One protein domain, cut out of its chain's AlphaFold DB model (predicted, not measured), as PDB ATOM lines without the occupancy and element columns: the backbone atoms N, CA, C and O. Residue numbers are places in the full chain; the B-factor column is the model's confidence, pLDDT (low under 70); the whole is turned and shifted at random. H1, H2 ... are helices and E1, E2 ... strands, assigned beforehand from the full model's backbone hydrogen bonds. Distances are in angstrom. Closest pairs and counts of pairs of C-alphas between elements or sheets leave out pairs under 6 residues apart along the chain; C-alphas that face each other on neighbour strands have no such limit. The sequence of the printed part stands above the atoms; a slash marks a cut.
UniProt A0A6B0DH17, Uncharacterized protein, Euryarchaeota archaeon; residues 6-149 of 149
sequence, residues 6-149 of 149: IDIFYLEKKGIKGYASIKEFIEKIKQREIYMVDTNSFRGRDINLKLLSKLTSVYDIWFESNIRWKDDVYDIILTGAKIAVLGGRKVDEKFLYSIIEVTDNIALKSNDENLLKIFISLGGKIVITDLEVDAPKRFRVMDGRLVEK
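AT A GLANCE: This is residues 6 to 149 of the 149 residues of an uncharacterized protein of Euryarchaeota archaeon (UniProt A0A6B0DH17). A small closed barrel of eight strands makes the core, with H3, H4, H5 and H6 in an arc round its outside, from E2 to E6, while E7 and E8 have no helix over them. H2 follows directly on E2, and H1 lies off the barrel as the part farthest out. The 144 printed residues hold helices and strands, a mixed class, in the order E1 H1 E2 H2 H3 E3 H4 E4 H5 E5 H6 E6 E7 E8. E1 to E7 run parallel round the ring, and E8 closes it antiparallel to both neighbours. The whole is compact, with a radius of gyration of the C-alphas of 14.6 A and spans of 42 by 30 by 24 A.

IN THESE COORDINATES: The strands are E1, residues 6 to 12, 19.3 A long from C-alpha 6 at (-167.250, 118.637, 72.943); E2, 33 to 38, 16.3 A; E3, 60 to 64; E4, 83 to 86; E5, 106 to 109; E6, 126 to 128; E7, 137 to 142, 15.9 A; and E8, 145 to 148, ending at C-alpha 148 at (-174.174, 113.623, 70.924). The helices are H1, 22 to 28; H2, 39 to 42; H3, 49 to 56; H4, 70 to 78, 12.6 A; H5, 93 to 100; and H6, 113 to 121, 12.1 A.

HOW THE PARTS SIT: Within hydrogen-bond range round the barrel are N 9 and O 35 of E1 and E2, 2.8 A; N 36 and O 62 of E2 and E3, 2.8 A; N 63 and O 83 of E3 and E4, 2.8 A; N 86 and O 107 of E4 and E5, 2.8 A; N 128 and O 108 of E5 and E6, 2.8 A; N 139 and O 127 of E6 and E7, 2.8 A; N 142 and O 145 of the hairpin E7 and E8, 2.8 A; and N 146 and O 6 of E8 and E1, 2.8 A. Five strand-helix-strand units, parallel neighbour strands with helix between, lead from E1 to E6 by right-handed crossovers. Outside the barrel, H3 is over E2 at a height of 9.2 A, H4 over E4 at 9.5 A and H6 over E5 and E6 at 10.2 A. H2 and H5 are on the barrel; H1 is not on it but is near H3. H3 and H4 only just touch, with 3 pairs of C-alphas within 8 A, the closest Leu 49 and Ile 76 at 6.8 A. H4 and H5 touch at a shallow tilt of 28 degrees, closest C-alphas Lys 70 and Ile 99, 6.2 A. H5 and H6 touch at a shallow tilt of 34.7 degrees, only just short of steep, closest C-alphas Leu 96 and Phe 119, 6.6 A. Every O i to N i+4 pair is within hydrogen-bond range in H1, H4, H5 and H6, and 3 of 4 in H3; H2 is too short for one.

THE WHOLE: The C-alphas of Ala 20 and Ser 121, the two farthest apart, are 43.3 A apart. The printed part has no cut and no long link. Mean pLDDT of the printed part is 94.2, and no printed residue is under 70.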
ATOM      1  N   ILE A   6    -167.800 117.278  72.991       97.06
ATOM      2  CA  ILE A   6    -167.250 118.637  72.943       97.06
ATOM      3  C   ILE A   6    -167.113 119.157  74.377       97.06
ATOM      4  O   ILE A   6    -168.113 119.273  75.088       97.06
ATOM      5  N   ASP A   7    -165.896 119.479  74.820       97.19
ATOM      6  CA  ASP A   7    -165.679 120.016  76.170       97.19
ATOM      7  C   ASP A   7    -166.227 121.449  76.294       97.19
ATOM      8  O   ASP A   7    -166.103 122.275  75.381       97.19
ATOM      9  N   ILE A   8    -166.832 121.742  77.451       97.75
ATOM     10  CA  ILE A   8    -167.427 123.042  77.770       97.75
ATOM     11  C   ILE A   8    -166.454 123.871  78.606       97.75
ATOM     12  O   ILE A   8    -166.017 123.479  79.688       97.75
ATOM     13  N   PHE A   9    -166.194 125.086  78.141       97.69
ATOM     14  CA  PHE A   9    -165.382 126.084  78.817       97.69
ATOM     15  C   PHE A   9    -166.193 127.346  79.097       97.69
ATOM     16  O   PHE A   9    -167.131 127.695  78.378       97.69
ATOM     17  N   TYR A  10    -165.805 128.072  80.144       96.50
ATOM     18  CA  TYR A  10    -166.520 129.260  80.605       96.50
ATOM     19  C   TYR A  10    -165.643 130.496  80.471       96.50
ATOM     20  O   TYR A  10    -164.539 130.556  81.014       96.50
ATOM     21  N   LEU A  11    -166.154 131.495  79.765       93.69
ATOM     22  CA  LEU A  11    -165.512 132.781  79.570       93.69
ATOM     23  C   LEU A  11    -165.951 133.741  80.679       93.69
ATOM     24  O   LEU A  11    -167.143 133.935  80.937       93.69
ATOM     25  N   GLU A  12    -164.966 134.353  81.333       88.62
ATOM     26  CA  GLU A  12    -165.116 135.322  82.421       88.62
ATOM     27  C   GLU A  12    -164.384 136.635  82.083       88.62
ATOM     28  O   GLU A  12    -163.692 136.738  81.073       88.62
ATOM     29  N   LYS A  13    -164.576 137.693  82.891       78.38
ATOM     30  CA  LYS A  13    -164.182 139.089  82.569       78.38
ATOM     31  C   LYS A  13    -162.763 139.241  81.992       78.38
ATOM     32  O   LYS A  13    -162.532 140.154  81.205       78.38
ATOM     33  N   LYS A  14    -161.808 138.412  82.421       78.12
ATOM     34  CA  LYS A  14    -160.388 138.530  82.055       78.12
ATOM     35  C   LYS A  14    -159.797 137.281  81.387       78.12
ATOM     36  O   LYS A  14    -158.592 137.261  81.157       78.12
ATOM     37  N   GLY A  15    -160.592 136.258  81.073       90.38
ATOM     38  CA  GLY A  15    -160.050 135.013  80.528       90.38
ATOM     39  C   GLY A  15    -161.033 133.853  80.560       90.38
ATOM     40  O   GLY A  15    -162.245 134.053  80.521       90.38
ATOM     41  N   ILE A  16    -160.491 132.642  80.627       95.38
ATOM     42  CA  ILE A  16    -161.254 131.394  80.650       95.38
ATOM     43  C   ILE A  16    -161.113 130.796  82.046       95.38
ATOM     44  O   ILE A  16    -160.004 130.686  82.572       95.38
ATOM     45  N   LYS A  17    -162.239 130.442  82.666       94.88
ATOM     46  CA  LYS A  17    -162.283 129.898  84.023       94.88
ATOM     47  C   LYS A  17    -161.385 128.661  84.132       94.88
ATOM     48  O   LYS A  17    -161.491 127.750  83.318       94.88
ATOM     49  N   GLY A  18    -160.532 128.626  85.157       94.06
ATOM     50  CA  GLY A  18    -159.594 127.522  85.398       94.06
ATOM     51  C   GLY A  18    -158.229 127.667  84.716       94.06
ATOM     52  O   GLY A  18    -157.372 126.814  84.927       94.06
ATOM     53  N   TYR A  19    -158.002 128.745  83.959       96.19
ATOM     54  CA  TYR A  19    -156.730 129.030  83.291       96.19
ATOM     55  C   TYR A  19    -156.215 130.410  83.711       96.19
ATOM     56  O   TYR A  19    -156.974 131.379  83.770       96.19
ATOM     57  N   ALA A  20    -154.917 130.523  83.987       93.62
ATOM     58  CA  ALA A  20    -154.269 131.777  84.359       93.62
ATOM     59  C   ALA A  20    -154.157 132.744  83.172       93.62
ATOM     60  O   ALA A  20    -154.115 133.961  83.361       93.62
ATOM     61  N   SER A  21    -154.113 132.229  81.939       94.12
ATOM     62  CA  SER A  21    -154.087 133.049  80.726       94.12
ATOM     63  C   SER A  21    -154.691 132.341  79.511       94.12
ATOM     64  O   SER A  21    -154.818 131.120  79.474       94.12
ATOM     65  N   ILE A  22    -155.008 133.116  78.468       93.31
ATOM     66  CA  ILE A  22    -155.446 132.579  77.166       93.31
ATOM     67  C   ILE A  22    -154.348 131.717  76.532       93.31
ATOM     68  O   ILE A  22    -154.643 130.701  75.916       93.31
ATOM     69  N   LYS A  23    -153.078 132.109  76.701       94.81
ATOM     70  CA  LYS A  23    -151.937 131.342  76.193       94.81
ATOM     71  C   LYS A  23    -151.884 129.957  76.839       94.81
ATOM     72  O   LYS A  23    -151.802 128.967  76.129       94.81
ATOM     73  N   GLU A  24    -152.017 129.897  78.163       96.44
ATOM     74  CA  GLU A  24    -152.066 128.625  78.889       96.44
ATOM     75  C   GLU A  24    -153.249 127.757  78.434       96.44
ATOM     76  O   GLU A  24    -153.087 126.555  78.241       96.44
ATOM     77  N   PHE A  25    -154.426 128.358  78.225       96.69
ATOM     78  CA  PHE A  25    -155.583 127.646  77.680       96.69
ATOM     79  C   PHE A  25    -155.274 127.017  76.316       96.69
ATOM     80  O   PHE A  25    -155.522 125.830  76.121       96.69
ATOM     81  N   ILE A  26    -154.680 127.788  75.399       95.44
ATOM     82  CA  ILE A  26    -154.288 127.316  74.062       95.44
ATOM     83  C   ILE A  26    -153.245 126.195  74.126       95.44
ATOM     84  O   ILE A  26    -153.300 125.235  73.364       95.44
ATOM     85  N   GLU A  27    -152.294 126.283  75.050       95.75
ATOM     86  CA  GLU A  27    -151.256 125.264  75.204       95.75
ATOM     87  C   GLU A  27    -151.803 123.954  75.789       95.75
ATOM     88  O   GLU A  27    -151.337 122.876  75.402       95.75
ATOM     89  N   LYS A  28    -152.786 124.031  76.695       96.19
ATOM     90  CA  LYS A  28    -153.345 122.870  77.406       96.19
ATOM     91  C   LYS A  28    -154.460 122.159  76.646       96.19
ATOM     92  O   LYS A  28    -154.515 120.930  76.699       96.19
ATOM     93  N   ILE A  29    -155.332 122.887  75.954       95.94
ATOM     94  CA  ILE A  29    -156.455 122.281  75.238       95.94
ATOM     95  C   ILE A  29    -156.001 121.810  73.859       95.94
ATOM     96  O   ILE A  29    -155.490 122.575  73.049       95.94
ATOM     97  N   LYS A  30    -156.152 120.506  73.613       91.81
ATOM     98  CA  LYS A  30    -155.738 119.852  72.361       91.81
ATOM     99  C   LYS A  30    -156.897 119.551  71.419       91.81
ATOM    100  O   LYS A  30    -156.664 119.182  70.272       91.81
ATOM    101  N   GLN A  31    -158.130 119.679  71.896       92.19
ATOM    102  CA  GLN A  31    -159.314 119.494  71.069       92.19
ATOM    103  C   GLN A  31    -159.421 120.628  70.063       92.19
ATOM    104  O   GLN A  31    -159.178 121.784  70.395       92.19
ATOM    105  N   ARG A  32    -159.810 120.285  68.838       93.69
ATOM    106  CA  ARG A  32    -160.054 121.267  67.785       93.69
ATOM    107  C   ARG A  32    -161.390 121.979  67.974       93.69
ATOM    108  O   ARG A  32    -161.479 123.170  67.708       93.69
ATOM    109  N   GLU A  33    -162.407 121.255  68.426       97.25
ATOM    110  CA  GLU A  33    -163.762 121.765  68.615       97.25
ATOM    111  C   GLU A  33    -164.071 121.916  70.103       97.25
ATOM    112  O   GLU A  33    -163.822 120.997  70.886       97.25
ATOM    113  N   ILE A  34    -164.584 123.085  70.489       97.88
ATOM    114  CA  ILE A  34    -164.889 123.423  71.883       97.88
ATOM    115  C   ILE A  34    -166.227 124.149  71.994       97.88
ATOM    116  O   ILE A  34    -166.664 124.846  71.075       97.88
ATOM    117  N   TYR A  35    -166.842 124.051  73.169       98.38
ATOM    118  CA  TYR A  35    -168.037 124.801  73.515       98.38
ATOM    119  C   TYR A  35    -167.687 125.896  74.522       98.38
ATOM    120  O   TYR A  35    -167.144 125.629  75.590       98.38
ATOM    121  N   MET A  36    -167.994 127.146  74.202       97.38
ATOM    122  CA  MET A  36    -167.654 128.320  75.000       97.38
ATOM    123  C   MET A  36    -168.915 129.017  75.507       97.38
ATOM    124  O   MET A  36    -169.732 129.473  74.717       97.38
ATOM    125  N   VAL A  37    -169.031 129.170  76.829       96.94
ATOM    126  CA  VAL A  37    -170.113 129.922  77.485       96.94
ATOM    127  C   VAL A  37    -169.607 131.285  77.951       96.94
ATOM    128  O   VAL A  37    -168.796 131.357  78.878       96.94
ATOM    129  N   ASP A  38    -170.123 132.383  77.399       95.06
ATOM    130  CA  ASP A  38    -169.870 133.736  77.907       95.06
ATOM    131  C   ASP A  38    -170.742 134.062  79.118       95.06
ATOM    132  O   ASP A  38    -171.786 134.714  79.030       95.06
ATOM    133  N   THR A  39    -170.260 133.662  80.292       93.31
ATOM    134  CA  THR A  39    -170.949 133.898  81.565       93.31
ATOM    135  C   THR A  39    -171.114 135.381  81.912       93.31
ATOM    136  O   THR A  39    -172.003 135.725  82.694       93.31
ATOM    137  N   ASN A  40    -170.298 136.285  81.350       88.69
ATOM    138  CA  ASN A  40    -170.443 137.718  81.621       88.69
ATOM    139  C   ASN A  40    -171.663 138.295  80.913       88.69
ATOM    140  O   ASN A  40    -172.357 139.130  81.497       88.69
ATOM    141  N   SER A  41    -171.915 137.849  79.682       89.75
ATOM    142  CA  SER A  41    -173.051 138.323  78.892       89.75
ATOM    143  C   SER A  41    -174.388 138.015  79.585       89.75
ATOM    144  O   SER A  41    -175.289 138.859  79.646       89.75
ATOM    145  N   PHE A  42    -174.475 136.851  80.241       87.50
ATOM    146  CA  PHE A  42    -175.612 136.452  81.079       87.50
ATOM    147  C   PHE A  42    -175.769 137.295  82.350       87.50
ATOM    148  O   PHE A  42    -176.868 137.398  82.887       87.50
ATOM    149  N   ARG A  43    -174.706 137.964  82.808       86.19
ATOM    150  CA  ARG A  43    -174.739 138.929  83.924       86.19
ATOM    151  C   ARG A  43    -175.034 140.362  83.458       86.19
ATOM    152  O   ARG A  43    -174.745 141.312  84.181       86.19
ATOM    153  N   GLY A  44    -175.573 140.522  82.248       81.06
ATOM    154  CA  GLY A  44    -175.995 141.805  81.684       81.06
ATOM    155  C   GLY A  44    -174.902 142.588  80.957       81.06
ATOM    156  O   GLY A  44    -175.189 143.666  80.444       81.06
ATOM    157  N   ARG A  45    -173.673 142.064  80.866       85.12
ATOM    158  CA  ARG A  45    -172.597 142.706  80.092       85.12
ATOM    159  C   ARG A  45    -172.716 142.411  78.599       85.12
ATOM    160  O   ARG A  45    -173.511 141.564  78.193       85.12
ATOM    161  N   ASP A  46    -171.917 143.116  77.812       88.88
ATOM    162  CA  ASP A  46    -171.795 142.869  76.379       88.88
ATOM    163  C   ASP A  46    -171.094 141.536  76.107       88.88
ATOM    164  O   ASP A  46    -170.312 141.042  76.931       88.88
ATOM    165  N   ILE A  47    -171.391 140.963  74.943       91.88
ATOM    166  CA  ILE A  47    -170.782 139.727  74.456       91.88
ATOM    167  C   ILE A  47    -169.287 139.964  74.203       91.88
ATOM    168  O   ILE A  47    -168.893 140.940  73.562       91.88
ATOM    169  N   ASN A  48    -168.425 139.066  74.684       91.44
ATOM    170  CA  ASN A  48    -166.974 139.218  74.556       91.44
ATOM    171  C   ASN A  48    -166.433 138.759  73.188       91.44
ATOM    172  O   ASN A  48    -165.621 137.832  73.094       91.44
ATOM    173  N   LEU A  49    -166.840 139.453  72.122       93.44
ATOM    174  CA  LEU A  49    -166.431 139.166  70.740       93.44
ATOM    175  C   LEU A  49    -164.911 139.276  70.536       93.44
ATOM    176  O   LEU A  49    -164.318 138.517  69.777       93.44
ATOM    177  N   LYS A  50    -164.239 140.171  71.274       92.62
ATOM    178  CA  LYS A  50    -162.775 140.319  71.207       92.62
ATOM    179  C   LYS A  50    -162.045 139.046  71.629       92.62
ATOM    180  O   LYS A  50    -161.005 138.719  71.059       92.62
ATOM    181  N   LEU A  51    -162.528 138.373  72.673       92.31
ATOM    182  CA  LEU A  51    -161.932 137.120  73.119       92.31
ATOM    183  C   LEU A  51    -162.347 135.965  72.206       92.31
ATOM    184  O   LEU A  51    -161.486 135.165  71.849       92.31
ATOM    185  N   LEU A  52    -163.604 135.940  71.757       95.12
ATOM    186  CA  LEU A  52    -164.072 134.979  70.761       95.12
ATOM    187  C   LEU A  52    -163.188 135.002  69.502       95.12
ATOM    188  O   LEU A  52    -162.615 133.974  69.168       95.12
ATOM    189  N   SER A  53    -162.958 136.177  68.905       95.50
ATOM    190  CA  SER A  53    -162.130 136.366  67.697       95.50
ATOM    191  C   SER A  53    -160.722 135.778  67.819       95.50
ATOM    192  O   SER A  53    -160.159 135.245  66.867       95.50
ATOM    193  N   LYS A  54    -160.124 135.867  69.012       94.00
ATOM    194  CA  LYS A  54    -158.797 135.292  69.255       94.00
ATOM    195  C   LYS A  54    -158.844 133.771  69.265       94.00
ATOM    196  O   LYS A  54    -157.937 133.132  68.742       94.00
ATOM    197  N   LEU A  55    -159.871 133.202  69.888       95.75
ATOM    198  CA  LEU A  55    -159.993 131.760  70.068       95.75
ATOM    199  C   LEU A  55    -160.456 131.062  68.783       95.75
ATOM    200  O   LEU A  55    -159.999 129.955  68.523       95.75
ATOM    201  N   THR A  56    -161.281 131.709  67.955       96.81
ATOM    202  CA  THR A  56    -161.757 131.157  66.669       96.81
ATOM    203  C   THR A  56    -160.634 130.957  65.650       96.81
ATOM    204  O   THR A  56    -160.763 130.141  64.747       96.81
ATOM    205  N   SER A  57    -159.491 131.632  65.815       94.81
ATOM    206  CA  SER A  57    -158.294 131.369  64.997       94.81
ATOM    207  C   SER A  57    -157.607 130.029  65.304       94.81
ATOM    208  O   SER A  57    -156.773 129.576  64.523       94.81
ATOM    209  N   VAL A  58    -157.935 129.412  66.443       96.69
ATOM    210  CA  VAL A  58    -157.314 128.173  66.939       96.69
ATOM    211  C   VAL A  58    -158.325 127.029  67.016       96.69
ATOM    212  O   VAL A  58    -157.954 125.877  66.799       96.69
ATOM    213  N   TYR A  59    -159.588 127.341  67.310       98.00
ATOM    214  CA  TYR A  59    -160.632 126.365  67.594       98.00
ATOM    215  C   TYR A  59    -161.875 126.558  66.729       98.00
ATOM    216  O   TYR A  59    -162.276 127.679  66.422       98.00
ATOM    217  N   ASP A  60    -162.554 125.450  66.460       98.00
ATOM    218  CA  ASP A  60    -163.924 125.413  65.965       98.00
ATOM    219  C   ASP A  60    -164.882 125.619  67.158       98.00
ATOM    220  O   ASP A  60    -165.071 124.720  67.977       98.00
ATOM    221  N   ILE A  61    -165.453 126.819  67.309       98.31
ATOM    222  CA  ILE A  61    -166.166 127.205  68.543       98.31
ATOM    223  C   ILE A  61    -167.685 127.156  68.390       98.31
ATOM    224  O   ILE A  61    -168.250 127.807  67.510       98.31
ATOM    225  N   TRP A  62    -168.344 126.467  69.323       98.56
ATOM    226  CA  TRP A  62    -169.766 126.643  69.625       98.56
ATOM    227  C   TRP A  62    -169.887 127.689  70.719       98.56
ATOM    228  O   TRP A  62    -169.359 127.495  71.812       98.56
ATOM    229  N   PHE A  63    -170.532 128.813  70.434       98.00
ATOM    230  CA  PHE A  63    -170.523 129.957  71.333       98.00
ATOM    231  C   PHE A  63    -171.914 130.236  71.899       98.00
ATOM    232  O   PHE A  63    -172.832 130.609  71.171       98.00
ATOM    233  N   GLU A  64    -172.055 130.062  73.210       96.81
ATOM    234  CA  GLU A  64    -173.255 130.377  73.979       96.81
ATOM    235  C   GLU A  64    -173.061 131.703  74.714       96.81
ATOM    236  O   GLU A  64    -172.142 131.870  75.520       96.81
ATOM    237  N   SER A  65    -173.965 132.645  74.481       94.38
ATOM    238  CA  SER A  65    -174.002 133.929  75.174       94.38
ATOM    239  C   SER A  65    -175.450 134.356  75.411       94.38
ATOM    240  O   SER A  65    -176.398 133.698  74.979       94.38
ATOM    241  N   ASN A  66    -175.642 135.460  76.125       92.00
ATOM    242  CA  ASN A  66    -176.949 136.080  76.296       92.00
ATOM    243  C   ASN A  66    -177.337 136.853  75.032       92.00
ATOM    244  O   ASN A  66    -177.276 138.084  75.022       92.00
ATOM    245  N   ILE A  67    -177.699 136.114  73.986       91.31
ATOM    246  CA  ILE A  67    -178.173 136.629  72.701       91.31
ATOM    247  C   ILE A  67    -179.514 137.328  72.930       91.31
ATOM    248  O   ILE A  67    -180.475 136.733  73.426       91.31
ATOM    249  N   ARG A  68    -179.575 138.621  72.614       87.75
ATOM    250  CA  ARG A  68    -180.761 139.466  72.822       87.75
ATOM    251  C   ARG A  68    -181.412 139.855  71.508       87.75
ATOM    252  O   ARG A  68    -182.610 140.140  71.510       87.75
ATOM    253  N   TRP A  69    -180.621 139.903  70.445       90.75
ATOM    254  CA  TRP A  69    -181.005 140.391  69.133       90.75
ATOM    255  C   TRP A  69    -180.460 139.469  68.050       90.75
ATOM    256  O   TRP A  69    -179.515 138.713  68.268       90.75
ATOM    257  N   LYS A  70    -181.045 139.562  66.857       92.25
ATOM    258  CA  LYS A  70    -180.539 138.852  65.684       92.25
ATOM    259  C   LYS A  70    -179.097 139.260  65.355       92.25
ATOM    260  O   LYS A  70    -178.286 138.403  65.025       92.25
ATOM    261  N   ASP A  71    -178.778 140.540  65.519       93.25
ATOM    262  CA  ASP A  71    -177.446 141.111  65.277       93.25
ATOM    263  C   ASP A  71    -176.352 140.441  66.117       93.25
ATOM    264  O   ASP A  71    -175.275 140.161  65.600       93.25
ATOM    265  N   ASP A  72    -176.666 140.027  67.349       93.69
ATOM    266  CA  ASP A  72    -175.723 139.284  68.193       93.69
ATOM    267  C   ASP A  72    -175.325 137.938  67.555       93.69
ATOM    268  O   ASP A  72    -174.171 137.521  67.645       93.69
ATOM    269  N   VAL A  73    -176.269 137.249  66.898       95.19
ATOM    270  CA  VAL A  73    -175.996 135.982  66.198       95.19
ATOM    271  C   VAL A  73    -175.034 136.227  65.040       95.19
ATOM    272  O   VAL A  73    -174.056 135.494  64.895       95.19
ATOM    273  N   TYR A  74    -175.274 137.270  64.242       94.94
ATOM    274  CA  TYR A  74    -174.378 137.622  63.143       94.94
ATOM    275  C   TYR A  74    -172.985 137.962  63.635       94.94
ATOM    276  O   TYR A  74    -172.019 137.432  63.096       94.94
ATOM    277  N   ASP A  75    -172.877 138.796  64.663       96.06
ATOM    278  CA  ASP A  75    -171.590 139.198  65.214       96.06
ATOM    279  C   ASP A  75    -170.791 137.982  65.695       96.06
ATOM    280  O   ASP A  75    -169.592 137.880  65.428       96.06
ATOM    281  N   ILE A  76    -171.450 137.014  66.340       96.81
ATOM    282  CA  ILE A  76    -170.829 135.753  66.770       96.81
ATOM    283  C   ILE A  76    -170.292 134.962  65.566       96.81
ATOM    284  O   ILE A  76    -169.134 134.535  65.586       96.81
ATOM    285  N   ILE A  77    -171.094 134.795  64.511       97.06
ATOM    286  CA  ILE A  77    -170.697 134.040  63.310       97.06
ATOM    287  C   ILE A  77    -169.604 134.769  62.517       97.06
ATOM    288  O   ILE A  77    -168.606 134.154  62.148       97.06
ATOM    289  N   LEU A  78    -169.730 136.082  62.311       96.50
ATOM    290  CA  LEU A  78    -168.735 136.911  61.620       96.50
ATOM    291  C   LEU A  78    -167.401 136.966  62.370       96.50
ATOM    292  O   LEU A  78    -166.346 137.103  61.754       96.50
ATOM    293  N   THR A  79    -167.429 136.797  63.692       96.94
ATOM    294  CA  THR A  79    -166.221 136.653  64.520       96.94
ATOM    295  C   THR A  79    -165.510 135.299  64.306       96.94
ATOM    296  O   THR A  79    -164.383 135.095  64.769       96.94
ATOM    297  N   GLY A  80    -166.134 134.375  63.572       96.88
ATOM    298  CA  GLY A  80    -165.579 133.075  63.195       96.88
ATOM    299  C   GLY A  80    -166.064 131.914  64.060       96.88
ATOM    300  O   GLY A  80    -165.467 130.842  64.011       96.88
ATOM    301  N   ALA A  81    -167.104 132.099  64.881       97.94
ATOM    302  CA  ALA A  81    -167.703 130.969  65.585       97.94
ATOM    303  C   ALA A  81    -168.328 129.993  64.577       97.94
ATOM    304  O   ALA A  81    -168.991 130.402  63.625       97.94
ATOM    305  N   LYS A  82    -168.149 128.692  64.814       97.94
ATOM    306  CA  LYS A  82    -168.722 127.633  63.977       97.94
ATOM    307  C   LYS A  82    -170.236 127.534  64.163       97.94
ATOM    308  O   LYS A  82    -170.951 127.317  63.185       97.94
ATOM    309  N   ILE A  83    -170.694 127.671  65.410       98.19
ATOM    310  CA  ILE A  83    -172.103 127.614  65.813       98.19
ATOM    311  C   ILE A  83    -172.395 128.725  66.825       98.19
ATOM    312  O   ILE A  83    -171.710 128.829  67.845       98.19
ATOM    313  N   ALA A  84    -173.449 129.502  66.586       97.62
ATOM    314  CA  ALA A  84    -174.056 130.357  67.601       97.62
ATOM    315  C   ALA A  84    -175.129 129.564  68.362       97.62
ATOM    316  O   ALA A  84    -176.068 129.031  67.768       97.62
ATOM    317  N   VAL A  85    -174.993 129.461  69.682       97.88
ATOM    318  CA  VAL A  85    -175.931 128.692  70.505       97.88
ATOM    319  C   VAL A  85    -177.001 129.620  71.058       97.88
ATOM    320  O   VAL A  85    -176.741 130.452  71.928       97.88
ATOM    321  N   LEU A  86    -178.218 129.450  70.553       96.25
ATOM    322  CA  LEU A  86    -179.408 130.162  70.985       96.25
ATOM    323  C   LEU A  86    -179.900 129.545  72.293       96.25
ATOM    324  O   LEU A  86    -180.241 128.365  72.348       96.25
ATOM    325  N   GLY A  87    -179.960 130.346  73.348       89.06
ATOM    326  CA  GLY A  87    -180.499 129.926  74.633       89.06
ATOM    327  C   GLY A  87    -180.914 131.120  75.483       89.06
ATOM    328  O   GLY A  87    -180.504 132.255  75.248       89.06
ATOM    329  N   GLY A  88    -181.734 130.860  76.499       81.31
ATOM    330  CA  GLY A  88    -182.194 131.878  77.442       81.31
ATOM    331  C   GLY A  88    -183.582 132.442  77.134       81.31
ATOM    332  O   GLY A  88    -184.278 132.017  76.221       81.31
ATOM    333  N   ARG A  89    -184.011 133.408  77.955       78.50
ATOM    334  CA  ARG A  89    -185.423 133.838  78.050       78.50
ATOM    335  C   ARG A  89    -185.965 134.589  76.832       78.50
ATOM    336  O   ARG A  89    -187.172 134.759  76.744       78.50
ATOM    337  N   LYS A  90    -185.095 135.110  75.967       82.81
ATOM    338  CA  LYS A  90    -185.495 135.890  74.786       82.81
ATOM    339  C   LYS A  90    -185.661 135.047  73.523       82.81
ATOM    340  O   LYS A  90    -186.062 135.586  72.499       82.81
ATOM    341  N   VAL A  91    -185.339 133.757  73.589       91.19
ATOM    342  CA  VAL A  91    -185.516 132.849  72.462       91.19
ATOM    343  C   VAL A  91    -186.974 132.403  72.444       91.19
ATOM    344  O   VAL A  91    -187.376 131.546  73.225       91.19
ATOM    345  N   ASP A  92    -187.757 133.026  71.574       93.56
ATOM    346  CA  ASP A  92    -189.143 132.670  71.283       93.56
ATOM    347  C   ASP A  92    -189.306 132.302  69.800       93.56
ATOM    348  O   ASP A  92    -188.364 132.384  69.011       93.56
ATOM    349  N   GLU A  93    -190.507 131.878  69.412       94.38
ATOM    350  CA  GLU A  93    -190.820 131.509  68.030       94.38
ATOM    351  C   GLU A  93    -190.466 132.623  67.033       94.38
ATOM    352  O   GLU A  93    -189.774 132.377  66.046       94.38
ATOM    353  N   LYS A  94    -190.876 133.867  67.310       93.81
ATOM    354  CA  LYS A  94    -190.617 135.014  66.427       93.81
ATOM    355  C   LYS A  94    -189.119 135.251  66.245       93.81
ATOM    356  O   LYS A  94    -188.666 135.552  65.139       93.81
ATOM    357  N   PHE A  95    -188.354 135.124  67.324       94.38
ATOM    358  CA  PHE A  95    -186.909 135.210  67.290       94.38
ATOM    359  C   PHE A  95    -186.324 134.100  66.413       94.38
ATOM    360  O   PHE A  95    -185.548 134.411  65.511       94.38
ATOM    361  N   LEU A  96    -186.744 132.844  66.597       95.25
ATOM    362  CA  LEU A  96    -186.264 131.709  65.798       95.25
ATOM    363  C   LEU A  96    -186.492 131.900  64.294       95.25
ATOM    364  O   LEU A  96    -185.543 131.709  63.533       95.25
ATOM    365  N   TYR A  97    -187.685 132.345  63.879       94.38
ATOM    366  CA  TYR A  97    -187.955 132.694  62.476       94.38
ATOM    367  C   TYR A  97    -186.933 133.702  61.947       94.38
ATOM    368  O   TYR A  97    -186.328 133.487  60.900       94.38
ATOM    369  N   SER A  98    -186.673 134.768  62.710       92.94
ATOM    370  CA  SER A  98    -185.749 135.821  62.279       92.94
ATOM    371  C   SER A  98    -184.297 135.352  62.124       92.94
ATOM    372  O   SER A  98    -183.553 135.962  61.355       92.94
ATOM    373  N   ILE A  99    -183.879 134.305  62.848       94.25
ATOM    374  CA  ILE A  99    -182.513 133.769  62.767       94.25
ATOM    375  C   ILE A  99    -182.384 132.746  61.636       94.25
ATOM    376  O   ILE A  99    -181.436 132.821  60.852       94.25
ATOM    377  N   ILE A 100    -183.324 131.800  61.552       91.81
ATOM    378  CA  ILE A 100    -183.264 130.673  60.610       91.81
ATOM    379  C   ILE A 100    -183.309 131.137  59.156       91.81
ATOM    380  O   ILE A 100    -182.639 130.551  58.313       91.81
ATOM    381  N   GLU A 101    -184.021 132.226  58.859       86.81
ATOM    382  CA  GLU A 101    -184.029 132.822  57.515       86.81
ATOM    383  C   GLU A 101    -182.639 133.243  57.024       86.81
ATOM    384  O   GLU A 101    -182.462 133.525  55.838       86.81
ATOM    385  N   VAL A 102    -181.655 133.326  57.922       86.38
ATOM    386  CA  VAL A 102    -180.364 133.918  57.604       86.38
ATOM    387  C   VAL A 102    -179.185 132.977  57.789       86.38
ATOM    388  O   VAL A 102    -178.179 133.119  57.090       86.38
ATOM    389  N   THR A 103    -179.252 132.040  58.728       92.75
ATOM    390  CA  THR A 103    -178.126 131.139  58.964       92.75
ATOM    391  C   THR A 103    -178.553 129.792  59.525       92.75
ATOM    392  O   THR A 103    -179.356 129.700  60.452       92.75
ATOM    393  N   ASP A 104    -177.916 128.746  59.000       93.81
ATOM    394  CA  ASP A 104    -178.011 127.371  59.492       93.81
ATOM    395  C   ASP A 104    -176.971 127.073  60.590       93.81
ATOM    396  O   ASP A 104    -177.009 126.012  61.216       93.81
ATOM    397  N   ASN A 105    -176.017 127.982  60.830       96.75
ATOM    398  CA  ASN A 105    -174.911 127.813  61.781       96.75
ATOM    399  C   ASN A 105    -175.338 128.102  63.227       96.75
ATOM    400  O   ASN A 105    -174.673 128.829  63.968       96.75
ATOM    401  N   ILE A 106    -176.463 127.526  63.638       97.44
ATOM    402  CA  ILE A 106    -177.069 127.745  64.947       97.44
ATOM    403  C   ILE A 106    -177.418 126.425  65.625       97.44
ATOM    404  O   ILE A 106    -177.728 125.424  64.976       97.44
ATOM    405  N   ALA A 107    -177.399 126.441  66.952       97.94
ATOM    406  CA  ALA A 107    -177.949 125.375  67.777       97.94
ATOM    407  C   ALA A 107    -178.958 125.961  68.760       97.94
ATOM    408  O   ALA A 107    -178.710 127.025  69.323       97.94
ATOM    409  N   LEU A 108    -180.068 125.268  69.002       97.94
ATOM    410  CA  LEU A 108    -181.030 125.660  70.030       97.94
ATOM    411  C   LEU A 108    -180.787 124.869  71.314       97.94
ATOM    412  O   LEU A 108    -180.938 123.649  71.335       97.94
ATOM    413  N   LYS A 109    -180.473 125.565  72.406       97.56
ATOM    414  CA  LYS A 109    -180.409 125.002  73.754       97.56
ATOM    415  C   LYS A 109    -181.695 125.308  74.515       97.56
ATOM    416  O   LYS A 109    -181.908 126.437  74.956       97.56
ATOM    417  N   SER A 110    -182.552 124.302  74.676       96.44
ATOM    418  CA  SER A 110    -183.848 124.443  75.343       96.44
ATOM    419  C   SER A 110    -184.345 123.110  75.903       96.44
ATOM    420  O   SER A 110    -184.038 122.051  75.366       96.44
ATOM    421  N   ASN A 111    -185.149 123.172  76.963       95.88
ATOM    422  CA  ASN A 111    -185.954 122.051  77.461       95.88
ATOM    423  C   ASN A 111    -187.464 122.343  77.319       95.88
ATOM    424  O   ASN A 111    -188.283 121.704  77.968       95.88
ATOM    425  N   ASP A 112    -187.830 123.325  76.490       95.75
ATOM    426  CA  ASP A 112    -189.208 123.572  76.062       95.75
ATOM    427  C   ASP A 112    -189.490 122.761  74.788       95.75
ATOM    428  O   ASP A 112    -188.953 123.055  73.718       95.75
ATOM    429  N   GLU A 113    -190.323 121.726  74.913       95.62
ATOM    430  CA  GLU A 113    -190.665 120.815  73.817       95.62
ATOM    431  C   GLU A 113    -191.330 121.532  72.632       95.62
ATOM    432  O   GLU A 113    -191.043 121.205  71.478       95.62
ATOM    433  N   ASN A 114    -192.180 122.531  72.889       96.00
ATOM    434  CA  ASN A 114    -192.854 123.269  71.823       96.00
ATOM    435  C   ASN A 114    -191.849 124.115  71.045       96.00
ATOM    436  O   ASN A 114    -191.844 124.087  69.815       96.00
ATOM    437  N   LEU A 115    -190.953 124.808  71.750       96.00
ATOM    438  CA  LEU A 115    -189.914 125.613  71.112       96.00
ATOM    439  C   LEU A 115    -188.955 124.749  70.279       96.00
ATOM    440  O   LEU A 115    -188.567 125.144  69.181       96.00
ATOM    441  N   LEU A 116    -188.604 123.556  70.772       97.25
ATOM    442  CA  LEU A 116    -187.784 122.588  70.037       97.25
ATOM    443  C   LEU A 116    -188.488 122.106  68.762       97.25
ATOM    444  O   LEU A 116    -187.876 122.114  67.695       97.25
ATOM    445  N   LYS A 117    -189.773 121.736  68.848       96.75
ATOM    446  CA  LYS A 117    -190.572 121.330  67.679       96.75
ATOM    447  C   LYS A 117    -190.655 122.438  66.638       96.75
ATOM    448  O   LYS A 117    -190.455 122.166  65.458       96.75
ATOM    449  N   ILE A 118    -190.895 123.676  67.074       96.69
ATOM    450  CA  ILE A 118    -190.903 124.849  66.195       96.69
ATOM    451  C   ILE A 118    -189.546 124.977  65.506       96.69
ATOM    452  O   ILE A 118    -189.490 124.950  64.282       96.69
ATOM    453  N   PHE A 119    -188.447 125.019  66.262       97.50
ATOM    454  CA  PHE A 119    -187.098 125.134  65.705       97.50
ATOM    455  C   PHE A 119    -186.793 124.071  64.644       97.50
ATOM    456  O   PHE A 119    -186.290 124.401  63.573       97.50
ATOM    457  N   ILE A 120    -187.144 122.812  64.916       96.94
ATOM    458  CA  ILE A 120    -186.951 121.695  63.982       96.94
ATOM    459  C   ILE A 120    -187.844 121.861  62.745       96.94
ATOM    460  O   ILE A 120    -187.367 121.691  61.626       96.94
ATOM    461  N   SER A 121    -189.114 122.247  62.918       96.00
ATOM    462  CA  SER A 121    -190.047 122.469  61.802       96.00
ATOM    463  C   SER A 121    -189.615 123.601  60.870       96.00
ATOM    464  O   SER A 121    -189.910 123.564  59.678       96.00
ATOM    465  N   LEU A 122    -188.863 124.569  61.399       95.94
ATOM    466  CA  LEU A 122    -188.259 125.652  60.631       95.94
ATOM    467  C   LEU A 122    -186.971 125.232  59.904       95.94
ATOM    468  O   LEU A 122    -186.406 126.022  59.161       95.94
ATOM    469  N   GLY A 123    -186.508 123.990  60.077       95.06
ATOM    470  CA  GLY A 123    -185.287 123.475  59.455       95.06
ATOM    471  C   GLY A 123    -184.053 123.522  60.359       95.06
ATOM    472  O   GLY A 123    -182.951 123.223  59.899       95.06
ATOM    473  N   GLY A 124    -184.217 123.856  61.642       96.62
ATOM    474  CA  GLY A 124    -183.155 123.807  62.640       96.62
ATOM    475  C   GLY A 124    -182.586 122.393  62.809       96.62
ATOM    476  O   GLY A 124    -183.319 121.422  62.984       96.62
ATOM    477  N   LYS A 125    -181.253 122.271  62.753       96.00
ATOM    478  CA  LYS A 125    -180.566 120.966  62.659       96.00
ATOM    479  C   LYS A 125    -179.970 120.471  63.973       96.00
ATOM    480  O   LYS A 125    -179.784 119.268  64.128       96.00
ATOM    481  N   ILE A 126    -179.620 121.381  64.884       97.94
ATOM    482  CA  ILE A 126    -178.847 121.067  66.090       97.94
ATOM    483  C   ILE A 126    -179.613 121.523  67.325       97.94
ATOM    484  O   ILE A 126    -179.863 122.716  67.502       97.94
ATOM    485  N   VAL A 127    -179.933 120.583  68.209       98.00
ATOM    486  CA  VAL A 127    -180.570 120.875  69.497       98.00
ATOM    487  C   VAL A 127    -179.700 120.403  70.658       98.00
ATOM    488  O   VAL A 127    -179.061 119.352  70.590       98.00
ATOM    489  N   ILE A 128    -179.677 121.180  71.738       98.19
ATOM    490  CA  ILE A 128    -179.022 120.847  73.004       98.19
ATOM    491  C   ILE A 128    -180.122 120.749  74.062       98.19
ATOM    492  O   ILE A 128    -180.667 121.766  74.493       98.19
ATOM    493  N   THR A 129    -180.489 119.529  74.447       97.50
ATOM    494  CA  THR A 129    -181.657 119.276  75.302       97.50
ATOM    495  C   THR A 129    -181.556 117.941  76.025       97.50
ATOM    496  O   THR A 129    -181.043 116.964  75.477       97.50
ATOM    497  N   ASP A 130    -182.103 117.875  77.239       96.06
ATOM    498  CA  ASP A 130    -182.259 116.614  77.969       96.06
ATOM    499  C   ASP A 130    -183.469 115.808  77.487       96.06
ATOM    500  O   ASP A 130    -183.546 114.600  77.730       96.06
ATOM    501  N   LEU A 131    -184.384 116.432  76.743       96.50
ATOM    502  CA  LEU A 131    -185.554 115.765  76.189       96.50
ATOM    503  C   LEU A 131    -185.173 114.780  75.074       96.50
ATOM    504  O   LEU A 131    -184.100 114.838  74.463       96.50
ATOM    505  N   GLU A 132    -186.050 113.813  74.842       94.31
ATOM    506  CA  GLU A 132    -185.972 112.925  73.690       94.31
ATOM    507  C   GLU A 132    -186.810 113.524  72.567       94.31
ATOM    508  O   GLU A 132    -188.025 113.641  72.681       94.31
ATOM    509  N   VAL A 133    -186.127 113.989  71.523       93.75
ATOM    510  CA  VAL A 133    -186.724 114.675  70.378       93.75
ATOM    511  C   VAL A 133    -186.083 114.151  69.102       93.75
ATOM    512  O   VAL A 133    -184.881 113.878  69.084       93.75
ATOM    513  N   ASP A 134    -186.884 114.028  68.048       91.88
ATOM    514  CA  ASP A 134    -186.415 113.645  66.718       91.88
ATOM    515  C   ASP A 134    -185.828 114.873  66.012       91.88
ATOM    516  O   ASP A 134    -186.546 115.694  65.440       91.88
ATOM    517  N   ALA A 135    -184.515 115.053  66.150       92.75
ATOM    518  CA  ALA A 135    -183.761 116.146  65.550       92.75
ATOM    519  C   ALA A 135    -182.553 115.585  64.785       92.75
ATOM    520  O   ALA A 135    -181.970 114.598  65.239       92.75
ATOM    521  N   PRO A 136    -182.098 116.231  63.690       94.38
ATOM    522  CA  PRO A 136    -180.965 115.732  62.907       94.38
ATOM    523  C   PRO A 136    -179.685 115.531  63.725       94.38
ATOM    524  O   PRO A 136    -178.942 114.583  63.480       94.38
ATOM    525  N   LYS A 137    -179.421 116.428  64.685       96.50
ATOM    526  CA  LYS A 137    -178.377 116.271  65.700       96.50
ATOM    527  C   LYS A 137    -178.884 116.707  67.063       96.50
ATOM    528  O   LYS A 137    -179.374 117.830  67.224       96.50
ATOM    529  N   ARG A 138    -178.685 115.851  68.062       96.81
ATOM    530  CA  ARG A 138    -179.092 116.097  69.444       96.81
ATOM    531  C   ARG A 138    -177.910 115.937  70.387       96.81
ATOM    532  O   ARG A 138    -177.247 114.907  70.396       96.81
ATOM    533  N   PHE A 139    -177.694 116.942  71.224       97.56
ATOM    534  CA  PHE A 139    -176.654 116.950  72.244       97.56
ATOM    535  C   PHE A 139    -177.264 117.070  73.639       97.56
ATOM    536  O   PHE A 139    -178.273 117.746  73.836       97.56
ATOM    537  N   ARG A 140    -176.610 116.456  74.626       96.62
ATOM    538  CA  ARG A 140    -176.896 116.643  76.058       96.62
ATOM    539  C   ARG A 140    -175.684 117.209  76.772       96.62
ATOM    540  O   ARG A 140    -174.557 116.849  76.442       96.62
ATOM    541  N   VAL A 141    -175.922 118.055  77.772       95.56
ATOM    542  CA  VAL A 141    -174.861 118.509  78.674       95.56
ATOM    543  C   VAL A 141    -174.641 117.427  79.731       95.56
ATOM    544  O   VAL A 141    -175.531 117.158  80.532       95.56
ATOM    545  N   MET A 142    -173.467 116.802  79.746       94.44
ATOM    546  CA  MET A 142    -173.085 115.779  80.725       94.44
ATOM    547  C   MET A 142    -171.665 116.049  81.218       94.44
ATOM    548  O   MET A 142    -170.754 116.175  80.409       94.44
ATOM    549  N   ASP A 143    -171.479 116.165  82.535       92.06
ATOM    550  CA  ASP A 143    -170.162 116.292  83.184       92.06
ATOM    551  C   ASP A 143    -169.237 117.362  82.566       92.06
ATOM    552  O   ASP A 143    -168.036 117.158  82.393       92.06
ATOM    553  N   GLY A 144    -169.799 118.524  82.212       91.75
ATOM    554  CA  GLY A 144    -169.044 119.624  81.595       91.75
ATOM    555  C   GLY A 144    -168.729 119.418  80.110       91.75
ATOM    556  O   GLY A 144    -167.797 120.029  79.591       91.75
ATOM    557  N   ARG A 145    -169.492 118.569  79.420       95.06
ATOM    558  CA  ARG A 145    -169.330 118.253  77.997       95.06
ATOM    559  C   ARG A 145    -170.669 118.278  77.278       95.06
ATOM    560  O   ARG A 145    -171.693 117.970  77.885       95.06
ATOM    561  N   LEU A 146    -170.667 118.594  75.989       96.25
ATOM    562  CA  LEU A 146    -171.750 118.193  75.098       96.25
ATOM    563  C   LEU A 146    -171.483 116.783  74.592       96.25
ATOM    564  O   LEU A 146    -170.396 116.506  74.095       96.25
ATOM    565  N   VAL A 147    -172.484 115.917  74.697       96.00
ATOM    566  CA  VAL A 147    -172.435 114.536  74.209       96.00
ATOM    567  C   VAL A 147    -173.551 114.345  73.196       96.00
ATOM    568  O   VAL A 147    -174.719 114.541  73.542       96.00
ATOM    569  N   GLU A 148    -173.201 113.976  71.964       95.31
ATOM    570  CA  GLU A 148    -174.174 113.623  70.924       95.31
ATOM    571  C   GLU A 148    -174.903 112.321  71.301       95.31
ATOM    572  O   GLU A 148    -174.279 111.363  71.774       95.31
ATOM    573  N   LYS A 149    -176.233 112.319  71.170       91.25
ATOM    574  CA  LYS A 149    -177.123 111.241  71.618       91.25
ATOM    575  C   LYS A 149    -177.911 110.616  70.488       91.25
ATOM    576  O   LYS A 149    -178.452 111.386  69.670       91.25
TER     577      LYS A 149